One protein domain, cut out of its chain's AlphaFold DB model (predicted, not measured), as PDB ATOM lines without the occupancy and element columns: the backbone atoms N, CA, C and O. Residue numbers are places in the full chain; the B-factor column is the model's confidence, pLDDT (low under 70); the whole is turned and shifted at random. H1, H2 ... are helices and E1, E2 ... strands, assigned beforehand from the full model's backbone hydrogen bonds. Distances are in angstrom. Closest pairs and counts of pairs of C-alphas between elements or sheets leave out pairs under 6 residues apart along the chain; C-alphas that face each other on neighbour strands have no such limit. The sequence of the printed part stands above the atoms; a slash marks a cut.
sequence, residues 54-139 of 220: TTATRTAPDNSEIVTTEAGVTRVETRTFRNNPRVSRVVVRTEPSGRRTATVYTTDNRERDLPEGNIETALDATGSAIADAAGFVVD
ATOM      1  N   THR A  54      32.911 -13.498 -40.647       87.50
ATOM      2  CA  THR A  54      33.466 -13.247 -39.315       87.50
ATOM      3  C   THR A  54      34.226 -14.483 -38.852       87.50
ATOM      4  O   THR A  54      33.841 -15.609 -39.168       87.50
ATOM      5  N   THR A  55      35.321 -14.281 -38.117       89.88
ATOM      6  CA  THR A  55      36.108 -15.373 -37.534       89.88
ATOM      7  C   THR A  55      36.387 -15.078 -36.066       89.88
ATOM      8  O   THR A  55      36.790 -13.968 -35.726       89.88
ATOM      9  N   ALA A  56      36.189 -16.070 -35.200       91.00
ATOM     10  CA  ALA A  56      36.462 -15.992 -33.770       91.00
ATOM     11  C   ALA A  56      37.191 -17.250 -33.288       91.00
ATOM     12  O   ALA A  56      36.900 -18.352 -33.751       91.00
ATOM     13  N   THR A  57      38.091 -17.095 -32.319       93.94
ATOM     14  CA  THR A  57      38.872 -18.201 -31.750       93.94
ATOM     15  C   THR A  57      38.593 -18.335 -30.257       93.94
ATOM     16  O   THR A  57      38.613 -17.341 -29.531       93.94
ATOM     17  N   ARG A  58      38.375 -19.566 -29.778       93.06
ATOM     18  CA  ARG A  58      38.350 -19.899 -28.345       93.06
ATOM     19  C   ARG A  58      39.189 -21.133 -28.046       93.06
ATOM     20  O   ARG A  58      39.265 -22.053 -28.855       93.06
ATOM     21  N   THR A  59      39.738 -21.194 -26.844       92.56
ATOM     22  CA  THR A  59      40.398 -22.399 -26.327       92.56
ATOM     23  C   THR A  59      39.363 -23.290 -25.640       92.56
ATOM     24  O   THR A  59      38.526 -22.796 -24.880       92.56
ATOM     25  N   ALA A  60      39.386 -24.596 -25.908       86.88
ATOM     26  CA  ALA A  60      38.555 -25.571 -25.205       86.88
ATOM     27  C   ALA A  60      39.261 -26.090 -23.930       86.88
ATOM     28  O   ALA A  60      40.470 -25.895 -23.777       86.88
ATOM     29  N   PRO A  61      38.548 -26.774 -23.012       81.94
ATOM     30  CA  PRO A  61      39.108 -27.215 -21.726       81.94
ATOM     31  C   PRO A  61      40.356 -28.108 -21.825       81.94
ATOM     32  O   PRO A  61      41.172 -28.135 -20.911       81.94
ATOM     33  N   ASP A  62      40.527 -28.823 -22.935       83.00
ATOM     34  CA  ASP A  62      41.669 -29.701 -23.216       83.00
ATOM     35  C   ASP A  62      42.809 -29.002 -23.985       83.00
ATOM     36  O   ASP A  62      43.631 -29.667 -24.618       83.00
ATOM     37  N   ASN A  63      42.856 -27.664 -23.961       88.38
ATOM     38  CA  ASN A  63      43.822 -26.831 -24.692       88.38
ATOM     39  C   ASN A  63      43.758 -26.979 -26.231       88.38
ATOM     40  O   ASN A  63      44.663 -26.543 -26.955       88.38
ATOM     41  N   SER A  64      42.688 -27.592 -26.748       93.19
ATOM     42  CA  SER A  64      42.365 -27.549 -28.173       93.19
ATOM     43  C   SER A  64      41.866 -26.160 -28.577       93.19
ATOM     44  O   SER A  64      41.418 -25.364 -27.749       93.19
ATOM     45  N   GLU A  65      41.978 -25.856 -29.863       95.81
ATOM     46  CA  GLU A  65      41.615 -24.555 -30.423       95.81
ATOM     47  C   GLU A  65      40.357 -24.679 -31.259       95.81
ATOM     48  O   GLU A  65      40.306 -25.519 -32.152       95.81
ATOM     49  N   ILE A  66      39.353 -23.854 -30.986       95.06
ATOM     50  CA  ILE A  66      38.114 -23.803 -31.754       95.06
ATOM     51  C   ILE A  66      38.090 -22.493 -32.522       95.06
ATOM     52  O   ILE A  66      38.006 -21.420 -31.927       95.06
ATOM     53  N   VAL A  67      38.123 -22.601 -33.845       95.50
ATOM     54  CA  VAL A  67      37.957 -21.488 -34.773       95.50
ATOM     55  C   VAL A  67      36.547 -21.552 -35.338       95.50
ATOM     56  O   VAL A  67      36.168 -22.524 -35.987       95.50
ATOM     57  N   THR A  68      35.758 -20.523 -35.064       95.38
ATOM     58  CA  THR A  68      34.428 -20.318 -35.634       95.38
ATOM     59  C   THR A  68      34.548 -19.370 -36.811       95.38
ATOM     60  O   THR A  68      35.084 -18.280 -36.646       95.38
ATOM     61  N   THR A  69      34.006 -19.749 -37.960       92.50
ATOM     62  CA  THR A  69      33.850 -18.890 -39.130       92.50
ATOM     63  C   THR A  69      32.376 -18.821 -39.500       92.50
ATOM     64  O   THR A  69      31.743 -19.854 -39.721       92.50
ATOM     65  N   GLU A  70      31.823 -17.619 -39.588       90.25
ATOM     66  CA  GLU A  70      30.456 -17.394 -40.057       90.25
ATOM     67  C   GLU A  70      30.513 -16.656 -41.386       90.25
ATOM     68  O   GLU A  70      31.066 -15.565 -41.466       90.25
ATOM     69  N   ALA A  71      29.961 -17.262 -42.434       86.81
ATOM     70  CA  ALA A  71      29.855 -16.671 -43.761       86.81
ATOM     71  C   ALA A  71      28.367 -16.534 -44.105       86.81
ATOM     72  O   ALA A  71      27.704 -17.499 -44.505       86.81
ATOM     73  N   GLY A  72      27.821 -15.336 -43.893       85.88
ATOM     74  CA  GLY A  72      26.384 -15.090 -44.015       85.88
ATOM     75  C   GLY A  72      25.582 -15.893 -42.985       85.88
ATOM     76  O   GLY A  72      25.643 -15.612 -41.797       85.88
ATOM     77  N   VAL A  73      24.824 -16.890 -43.448       82.75
ATOM     78  CA  VAL A  73      23.953 -17.754 -42.619       82.75
ATOM     79  C   VAL A  73      24.558 -19.127 -42.307       82.75
ATOM     80  O   VAL A  73      23.945 -19.928 -41.610       82.75
ATOM     81  N   THR A  74      25.745 -19.427 -42.843       89.69
ATOM     82  CA  THR A  74      26.445 -20.689 -42.570       89.69
ATOM     83  C   THR A  74      27.507 -20.466 -41.508       89.69
ATOM     84  O   THR A  74      28.331 -19.561 -41.636       89.69
ATOM     85  N   ARG A  75      27.531 -21.340 -40.502       92.94
ATOM     86  CA  ARG A  75      28.546 -21.346 -39.445       92.94
ATOM     87  C   ARG A  75      29.394 -22.609 -39.549       92.94
ATOM     88  O   ARG A  75      28.860 -23.707 -39.684       92.94
ATOM     89  N   VAL A  76      30.711 -22.454 -39.488       95.94
ATOM     90  CA  VAL A  76      31.684 -23.550 -39.479       95.94
ATOM     91  C   VAL A  76      32.545 -23.421 -38.233       95.94
ATOM     92  O   VAL A  76      33.161 -22.388 -38.006       95.94
ATOM     93  N   GLU A  77      32.607 -24.473 -37.430       95.25
ATOM     94  CA  GLU A  77      33.404 -24.536 -36.209       95.25
ATOM     95  C   GLU A  77      34.444 -25.641 -36.355       95.25
ATOM     96  O   GLU A  77      34.110 -26.821 -36.427       95.25
ATOM     97  N   THR A  78      35.715 -25.260 -36.414       96.25
ATOM     98  CA  THR A  78      36.838 -26.195 -36.500       96.25
ATOM     99  C   THR A  78      37.524 -26.284 -35.151       96.25
ATOM    100  O   THR A  78      38.103 -25.303 -34.696       96.25
ATOM    101  N   ARG A  79      37.490 -27.461 -34.525       95.75
ATOM    102  CA  ARG A  79      38.241 -27.771 -33.308       95.75
ATOM    103  C   ARG A  79      39.511 -28.538 -33.652       95.75
ATOM    104  O   ARG A  79      39.416 -29.651 -34.154       95.75
ATOM    105  N   THR A  80      40.675 -27.991 -33.333       96.75
ATOM    106  CA  THR A  80      41.989 -28.606 -33.567       96.75
ATOM    107  C   THR A  80      42.567 -29.142 -32.262       96.75
ATOM    108  O   THR A  80      42.825 -28.383 -31.325       96.75
ATOM    109  N   PHE A  81      42.801 -30.452 -32.203       95.19
ATOM    110  CA  PHE A  81      43.372 -31.140 -31.049       95.19
ATOM    111  C   PHE A  81      44.899 -31.125 -31.133       95.19
ATOM    112  O   PHE A  81      45.482 -31.704 -32.043       95.19
ATOM    113  N   ARG A  82      45.567 -30.492 -30.161       90.56
ATOM    114  CA  ARG A  82      47.040 -30.396 -30.162       90.56
ATOM    115  C   ARG A  82      47.734 -31.671 -29.671       90.56
ATOM    116  O   ARG A  82      48.807 -32.001 -30.153       90.56
ATOM    117  N   ASN A  83      47.114 -32.386 -28.729       89.12
ATOM    118  CA  ASN A  83      47.736 -33.496 -27.992       89.12
ATOM    119  C   ASN A  83      46.910 -34.795 -28.046       89.12
ATOM    120  O   ASN A  83      46.962 -35.597 -27.113       89.12
ATOM    121  N   ASN A  84      46.098 -35.003 -29.088       89.38
ATOM    122  CA  ASN A  84      45.304 -36.224 -29.222       89.38
ATOM    123  C   ASN A  84      45.934 -37.186 -30.252       89.38
ATOM    124  O   ASN A  84      46.179 -36.777 -31.383       89.38
ATOM    125  N   PRO A  85      46.181 -38.463 -29.903       89.00
ATOM    126  CA  PRO A  85      46.842 -39.406 -30.809       89.00
ATOM    127  C   PRO A  85      45.933 -39.949 -31.923       89.00
ATOM    128  O   PRO A  85      46.441 -40.484 -32.906       89.00
ATOM    129  N   ARG A  86      44.605 -39.851 -31.776       87.00
ATOM    130  CA  ARG A  86      43.619 -40.451 -32.694       87.00
ATOM    131  C   ARG A  86      42.937 -39.428 -33.599       87.00
ATOM    132  O   ARG A  86      42.566 -39.780 -34.710       87.00
ATOM    133  N   VAL A  87      42.775 -38.187 -33.144       92.06
ATOM    134  CA  VAL A  87      42.055 -37.117 -33.855       92.06
ATOM    135  C   VAL A  87      42.940 -35.883 -33.955       92.06
ATOM    136  O   VAL A  87      43.467 -35.431 -32.946       92.06
ATOM    137  N   SER A  88      43.077 -35.321 -35.154       95.50
ATOM    138  CA  SER A  88      43.758 -34.044 -35.384       95.50
ATOM    139  C   SER A  88      42.793 -32.868 -35.284       95.50
ATOM    140  O   SER A  88      43.091 -31.867 -34.631       95.50
ATOM    141  N   ARG A  89      41.609 -32.977 -35.893       96.06
ATOM    142  CA  ARG A  89      40.588 -31.928 -35.855       96.06
ATOM    143  C   ARG A  89      39.183 -32.461 -36.097       96.06
ATOM    144  O   ARG A  89      38.994 -33.541 -36.644       96.06
ATOM    145  N   VAL A  90      38.199 -31.658 -35.733       96.12
ATOM    146  CA  VAL A  90      36.780 -31.884 -36.012       96.12
ATOM    147  C   VAL A  90      36.211 -30.617 -36.617       96.12
ATOM    148  O   VAL A  90      36.473 -29.528 -36.112       96.12
ATOM    149  N   VAL A  91      35.443 -30.753 -37.690       96.38
ATOM    150  CA  VAL A  91      34.792 -29.637 -38.377       96.38
ATOM    151  C   VAL A  91      33.290 -29.823 -38.259       96.38
ATOM    152  O   VAL A  91      32.747 -30.771 -38.815       96.38
ATOM    153  N   VAL A  92      32.624 -28.925 -37.540       96.31
ATOM    154  CA  VAL A  92      31.164 -28.876 -37.428       96.31
ATOM    155  C   VAL A  92      30.643 -27.793 -38.359       96.31
ATOM    156  O   VAL A  92      31.102 -26.654 -38.308       96.31
ATOM    157  N   ARG A  93      29.677 -28.126 -39.208       94.62
ATOM    158  CA  ARG A  93      28.996 -27.182 -40.094       94.62
ATOM    159  C   ARG A  93      27.539 -27.080 -39.683       94.62
ATOM    160  O   ARG A  93      26.853 -28.092 -39.604       94.62
ATOM    161  N   THR A  94      27.073 -25.857 -39.481       93.56
ATOM    162  CA  THR A  94      25.661 -25.533 -39.294       93.56
ATOM    163  C   THR A  94      25.161 -24.843 -40.554       93.56
ATOM    164  O   THR A  94      25.646 -23.772 -40.933       93.56
ATOM    165  N   GLU A  95      24.220 -25.495 -41.225       90.06
ATOM    166  CA  GLU A  95      23.541 -24.974 -42.405       90.06
ATOM    167  C   GLU A  95      22.464 -23.946 -42.021       90.06
ATOM    168  O   GLU A  95      21.972 -23.953 -40.890       90.06
ATOM    169  N   PRO A  96      22.002 -23.117 -42.974       84.31
ATOM    170  CA  PRO A  96      20.916 -22.161 -42.735       84.31
ATOM    171  C   PRO A  96      19.591 -22.820 -42.320       84.31
ATOM    172  O   PRO A  96      18.748 -22.184 -41.698       84.31
ATOM    173  N   SER A  97      19.410 -24.100 -42.659       88.88
ATOM    174  CA  SER A  97      18.275 -24.933 -42.246       88.88
ATOM    175  C   SER A  97      18.297 -25.297 -40.753       88.88
ATOM    176  O   SER A  97      17.337 -25.877 -40.254       88.88
ATOM    177  N   GLY A  98      19.398 -25.012 -40.050       86.62
ATOM    178  CA  GLY A  98      19.670 -25.501 -38.698       86.62
ATOM    179  C   GLY A  98      20.238 -26.922 -38.664       86.62
ATOM    180  O   GLY A  98      20.631 -27.392 -37.598       86.62
ATOM    181  N   ARG A  99      20.334 -27.607 -39.815       89.56
ATOM    182  CA  ARG A  99      20.988 -28.914 -39.910       89.56
ATOM    183  C   ARG A  99      22.465 -28.779 -39.551       89.56
ATOM    184  O   ARG A  99      23.146 -27.869 -40.024       89.56
ATOM    185  N   ARG A 100      22.960 -29.715 -38.742       91.75
ATOM    186  CA  ARG A 100      24.371 -29.793 -38.363       91.75
ATOM    187  C   ARG A 100      24.993 -31.063 -38.923       91.75
ATOM    188  O   ARG A 100      24.396 -32.130 -38.836       91.75
ATOM    189  N   THR A 101      26.194 -30.941 -39.466       93.31
ATOM    190  CA  THR A 101      27.053 -32.068 -39.845       93.31
ATOM    191  C   THR A 101      28.394 -31.916 -39.146       93.31
ATOM    192  O   THR A 101      28.814 -30.797 -38.838       93.31
ATOM    193  N   ALA A 102      29.063 -33.027 -38.845       94.06
ATOM    194  CA  ALA A 102      30.407 -32.988 -38.292       94.06
ATOM    195  C   ALA A 102      31.294 -34.029 -38.964       94.06
ATOM    196  O   ALA A 102      30.915 -35.193 -39.056       94.06
ATOM    197  N   THR A 103      32.483 -33.606 -39.373       92.81
ATOM    198  CA  THR A 103      33.496 -34.471 -39.978       92.81
ATOM    199  C   THR A 103      34.729 -34.482 -39.088       92.81
ATOM    200  O   THR A 103      35.227 -33.437 -38.655       92.81
ATOM    201  N   VAL A 104      35.208 -35.680 -38.779       94.25
ATOM    202  CA  VAL A 104      36.352 -35.936 -37.908       94.25
ATOM    203  C   VAL A 104      37.554 -36.294 -38.763       94.25
ATOM    204  O   VAL A 104      37.455 -37.132 -39.656       94.25
ATOM    205  N   TYR A 105      38.691 -35.690 -38.440       91.81
ATOM    206  CA  TYR A 105      39.972 -35.929 -39.081       91.81
ATOM    207  C   TYR A 105      40.906 -36.599 -38.085       91.81
ATOM    208  O   TYR A 105      41.115 -36.093 -36.980       91.81
ATOM    209  N   THR A 106      41.504 -37.716 -38.468       91.75
ATOM    210  CA  THR A 106      42.544 -38.369 -37.670       91.75
ATOM    211  C   THR A 106      43.897 -37.673 -37.824       91.75
ATOM    212  O   THR A 106      44.071 -36.759 -38.635       91.75
ATOM    213  N   THR A 107      44.882 -38.088 -37.030       88.31
ATOM    214  CA  THR A 107      46.273 -37.610 -37.130       88.31
ATOM    215  C   THR A 107      46.939 -37.979 -38.457       88.31
ATOM    216  O   THR A 107      47.800 -37.244 -38.931       88.31
ATOM    217  N   ASP A 108      46.488 -39.059 -39.098       87.12
ATOM    218  CA  ASP A 108      46.878 -39.486 -40.445       87.12
ATOM    219  C   ASP A 108      45.986 -38.907 -41.564       87.12
ATOM    220  O   ASP A 108      46.073 -39.345 -42.705       87.12
ATOM    221  N   ASN A 109      45.165 -37.889 -41.263       83.88
ATOM    222  CA  ASN A 109      44.252 -37.217 -42.201       83.88
ATOM    223  C   ASN A 109      43.178 -38.123 -42.832       83.88
ATOM    224  O   ASN A 109      42.657 -37.804 -43.899       83.88
ATOM    225  N   ARG A 110      42.797 -39.228 -42.182       85.88
ATOM    226  CA  ARG A 110      41.576 -39.957 -42.552       85.88
ATOM    227  C   ARG A 110      40.359 -39.172 -42.089       85.88
ATOM    228  O   ARG A 110      40.364 -38.594 -41.002       85.88
ATOM    229  N   GLU A 111      39.318 -39.190 -42.907       88.19
ATOM    230  CA  GLU A 111      38.094 -38.423 -42.688       88.19
ATOM    231  C   GLU A 111      36.921 -39.364 -42.435       88.19
ATOM    232  O   GLU A 111      36.743 -40.356 -43.147       88.19
ATOM    233  N   ARG A 112      36.103 -39.055 -41.427       85.12
ATOM    234  CA  ARG A 112      34.849 -39.770 -41.187       85.12
ATOM    235  C   ARG A 112      33.786 -38.855 -40.613       85.12
ATOM    236  O   ARG A 112      34.060 -38.059 -39.716       85.12
ATOM    237  N   ASP A 113      32.565 -39.007 -41.105       89.12
ATOM    238  CA  ASP A 113      31.422 -38.278 -40.574       89.12
ATOM    239  C   ASP A 113      31.006 -38.824 -39.213       89.12
ATOM    240  O   ASP A 113      30.972 -40.035 -38.969       89.12
ATOM    241  N   LEU A 114      30.690 -37.896 -38.320       86.12
ATOM    242  CA  LEU A 114      30.193 -38.197 -36.997       86.12
ATOM    243  C   LEU A 114      28.681 -38.477 -37.080       86.12
ATOM    244  O   LEU A 114      27.955 -37.690 -37.697       86.12
ATOM    245  N   PRO A 115      28.180 -39.555 -36.453       84.94
ATOM    246  CA  PRO A 115      26.747 -39.825 -36.392       84.94
ATOM    247  C   PRO A 115      25.975 -38.655 -35.772       84.94
ATOM    248  O   PRO A 115      26.462 -38.024 -34.833       84.94
ATOM    249  N   GLU A 116      24.750 -38.405 -36.244       81.75
ATOM    250  CA  GLU A 116      23.949 -37.231 -35.849       81.75
ATOM    251  C   GLU A 116      23.789 -37.079 -34.326       81.75
ATOM    252  O   GLU A 116      23.912 -35.973 -33.803       81.75
ATOM    253  N   GLY A 117      23.640 -38.190 -33.595       84.25
ATOM    254  CA  GLY A 117      23.515 -38.188 -32.132       84.25
ATOM    255  C   GLY A 117      24.765 -37.737 -31.363       84.25
ATOM    256  O   GLY A 117      24.684 -37.494 -30.163       84.25
ATOM    257  N   ASN A 118      25.920 -37.613 -32.020       89.69
ATOM    258  CA  ASN A 118      27.180 -37.204 -31.396       89.69
ATOM    259  C   ASN A 118      27.631 -35.794 -31.809       89.69
ATOM    260  O   ASN A 118      28.554 -35.250 -31.195       89.69
ATOM    261  N   ILE A 119      26.976 -35.180 -32.803       90.00
ATOM    262  CA  ILE A 119      27.341 -33.862 -33.349       90.00
ATOM    263  C   ILE A 119      27.235 -32.764 -32.291       90.00
ATOM    264  O   ILE A 119      28.098 -31.890 -32.224       90.00
ATOM    265  N   GLU A 120      26.218 -32.818 -31.432       89.81
ATOM    266  CA  GLU A 120      26.009 -31.815 -30.382       89.81
ATOM    267  C   GLU A 120      27.195 -31.736 -29.421       89.81
ATOM    268  O   GLU A 120      27.623 -30.650 -29.040       89.81
ATOM    269  N   THR A 121      27.775 -32.892 -29.102       90.62
ATOM    270  CA  THR A 121      28.924 -33.009 -28.201       90.62
ATOM    271  C   THR A 121      30.270 -32.837 -28.902       90.62
ATOM    272  O   THR A 121      31.301 -32.837 -28.237       90.62
ATOM    273  N   ALA A 122      30.309 -32.683 -30.229       90.25
ATOM    274  CA  ALA A 122      31.549 -32.731 -31.008       90.25
ATOM    275  C   ALA A 122      32.574 -31.647 -30.616       90.25
ATOM    276  O   ALA A 122      33.784 -31.854 -30.724       90.25
ATOM    277  N   LEU A 123      32.110 -30.495 -30.125       92.62
ATOM    278  CA  LEU A 123      32.975 -29.384 -29.718       92.62
ATOM    279  C   LEU A 123      33.417 -29.441 -28.252       92.62
ATOM    280  O   LEU A 123      34.342 -28.715 -27.896       92.62
ATOM    281  N   ASP A 124      32.843 -30.338 -27.447       90.69
ATOM    282  CA  ASP A 124      33.122 -30.445 -26.008       90.69
ATOM    283  C   ASP A 124      33.652 -31.832 -25.599       90.69
ATOM    284  O   ASP A 124      34.379 -31.963 -24.614       90.69
ATOM    285  N   ALA A 125      33.374 -32.873 -26.388       90.62
ATOM    286  CA  ALA A 125      33.848 -34.232 -26.161       90.62
ATOM    287  C   ALA A 125      35.375 -34.346 -26.287       90.62
ATOM    288  O   ALA A 125      36.040 -33.543 -26.942       90.62
ATOM    289  N   THR A 126      35.955 -35.376 -25.673       91.69
ATOM    290  CA  THR A 126      37.379 -35.678 -25.858       91.69
ATOM    291  C   THR A 126      37.618 -36.232 -27.261       91.69
ATOM    292  O   THR A 126      36.771 -36.943 -27.805       91.69
ATOM    293  N   GLY A 127      38.796 -35.986 -27.842       90.00
ATOM    294  CA  GLY A 127      39.127 -36.542 -29.161       90.00
ATOM    295  C   GLY A 127      39.031 -38.076 -29.214       90.00
ATOM    296  O   GLY A 127      38.652 -38.627 -30.239       90.00
ATOM    297  N   SER A 128      39.272 -38.780 -28.100       89.12
ATOM    298  CA  SER A 128      39.077 -40.237 -28.022       89.12
ATOM    299  C   SER A 128      37.608 -40.640 -28.165       89.12
ATOM    300  O   SER A 128      37.306 -41.520 -28.962       89.12
ATOM    301  N   ALA A 129      36.699 -39.965 -27.453       89.75
ATOM    302  CA  ALA A 129      35.263 -40.229 -27.555       89.75
ATOM    303  C   ALA A 129      34.734 -39.928 -28.964       89.75
ATOM    304  O   ALA A 129      33.925 -40.679 -29.503       89.75
ATOM    305  N   ILE A 130      35.239 -38.861 -29.586       91.19
ATOM    306  CA  ILE A 130      34.915 -38.522 -30.973       91.19
ATOM    307  C   ILE A 130      35.446 -39.595 -31.928       91.19
ATOM    308  O   ILE A 130      34.736 -39.982 -32.849       91.19
ATOM    309  N   ALA A 131      36.656 -40.117 -31.699       89.94
ATOM    310  CA  ALA A 131      37.211 -41.180 -32.529       89.94
ATOM    311  C   ALA A 131      36.393 -42.475 -32.450       89.94
ATOM    312  O   ALA A 131      36.200 -43.143 -33.465       89.94
ATOM    313  N   ASP A 132      35.917 -42.820 -31.254       87.00
ATOM    314  CA  ASP A 132      35.081 -43.998 -31.023       87.00
ATOM    315  C   ASP A 132      33.692 -43.830 -31.649       87.00
ATOM    316  O   ASP A 132      33.211 -44.741 -32.321       87.00
ATOM    317  N   ALA A 133      33.077 -42.651 -31.512       86.25
ATOM    318  CA  ALA A 133      31.795 -42.330 -32.145       86.25
ATOM    319  C   ALA A 133      31.893 -42.298 -33.678       86.25
ATOM    320  O   ALA A 133      31.015 -42.800 -34.375       86.25
ATOM    321  N   ALA A 134      32.999 -41.773 -34.208       85.56
ATOM    322  CA  ALA A 134      33.337 -41.853 -35.622       85.56
ATOM    323  C   ALA A 134      33.829 -43.250 -36.025       85.56
ATOM    324  O   ALA A 134      34.162 -43.450 -37.182       85.56
ATOM    325  N   GLY A 135      33.904 -44.220 -35.106       84.00
ATOM    326  CA  GLY A 135      34.256 -45.616 -35.354       84.00
ATOM    327  C   GLY A 135      35.636 -45.840 -35.975       84.00
ATOM    328  O   GLY A 135      35.792 -46.764 -36.772       84.00
ATOM    329  N   PHE A 136      36.627 -45.013 -35.643       80.25
ATOM    330  CA  PHE A 136      38.015 -45.292 -36.001       80.25
ATOM    331  C   PHE A 136      38.516 -46.472 -35.173       80.25
ATOM    332  O   PHE A 136      38.822 -46.326 -33.987       80.25
ATOM    333  N   VAL A 137      38.617 -47.650 -35.787       70.38
ATOM    334  CA  VAL A 137      39.263 -48.802 -35.155       70.38
ATOM    335  C   VAL A 137      40.753 -48.523 -34.993       70.38
ATOM    336  O   VAL A 137      41.433 -48.090 -35.921       70.38
ATOM    337  N   VAL A 138      41.257 -48.722 -33.776       57.94
ATOM    338  CA  VAL A 138      42.699 -48.753 -33.538       57.94
ATOM    339  C   VAL A 138      43.173 -50.100 -34.052       57.94
ATOM    340  O   VAL A 138      42.725 -51.126 -33.538       57.94
ATOM    341  N   ASP A 139      44.072 -50.105 -35.031       55.81
ATOM    342  CA  ASP A 139      44.767 -51.308 -35.481       55.81
ATOM    343  C   ASP A 139      45.686 -51.819 -34.360       55.81
ATOM    344  O   ASP A 139      46.909 -51.701 -34.397       55.81
TER     345      ASP A 139
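AT A GLANCE: This is residues 54 to 139 of the 220 residues of an uncharacterized protein of Pyrinomonadaceae bacterium (UniProt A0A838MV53). One twisted antiparallel sheet of six strands, laid side by side in chain order, forms a wall; after its last strand the chain folds back so that the short helix H2 crosses over one face near E5, while the shorter H1 grazes the sheet. The E1 and E2 end of the wall reaches beyond the helices. The printed part has 86 residues, with six named strands, E1 to E6, followed by two named helices, H1 and H2; the class is mixed, helices and strands. It is compact, with a radius of gyration of the C-alphas of 12.4 A, yet elongated in outline, spanning 41 by 25 by 20 A.

IN THESE COORDINATES: The sheet begins with E1, residues 54 to 59, 17.3 A long, whose C-alpha 54 is at (33.466, -13.247, -39.315). E2 holds residues 65 to 71, 19.5 A, and E3 residues 74 to 80, 19.6 A. E4 is residues 89 to 94, 16.6 A, and E5 residues 100 to 105, 16.8 A. E6, residues 111 to 113, measures 7.0 A. H1 is residues 116 to 119, 5.4 A. H2, residues 127 to 133, measures 9.8 A and ends with C-alpha 133 at (31.795, -42.330, -32.145).

HOW THE PARTS SIT: The strands form a meander, each the antiparallel neighbour of the one before, and each successive pair is a hairpin. E3 and E4 are inner strands at 166 degrees, with N 77 and O 92 2.8 A apart, within hydrogen-bond range. E4 and E5 also stand at 166 degrees, with N 93 and O 101 at 2.8 A. E2 and E3 have N 67 and O 78 at 2.8 A. Edge strand E1 has N 56 and O 68 of E2 at 2.9 A. Edge strand E6 stands at 153 degrees to E5, with N 104 and O 112 at 2.8 A. E1 and E6 are apart. H2 is on the sheet, at a height over the sheet of 9.7 A, and runs across the strands, at 65 degrees to E5 on the local plane. It lies over E5, with 4 of its 7 C-alphas there, and is only just not over E6, with 2. The closest C-alphas of H2 and E5 are those of Ile 130 and Val 104, 7.5 A apart. H1 only grazes the sheet; its closest C-alpha to E5 is that of Ile 119, 5.9 A from that of Ala 102. H1 and H2 are close but not clearly touching, the C-alphas of Asn 118 and Ala 133 being 6.9 A apart. In H2 every O i to N i+4 pair is within hydrogen-bond range; H1 is too short for such a pair.

THE WHOLE: The two C-alphas farthest apart are those of Gly 72 and Asp 139, 41.5 A. The printed part has no cut and no long link. The mean pLDDT of the printed part is 89.2, and residues 138 to 139 are under 70.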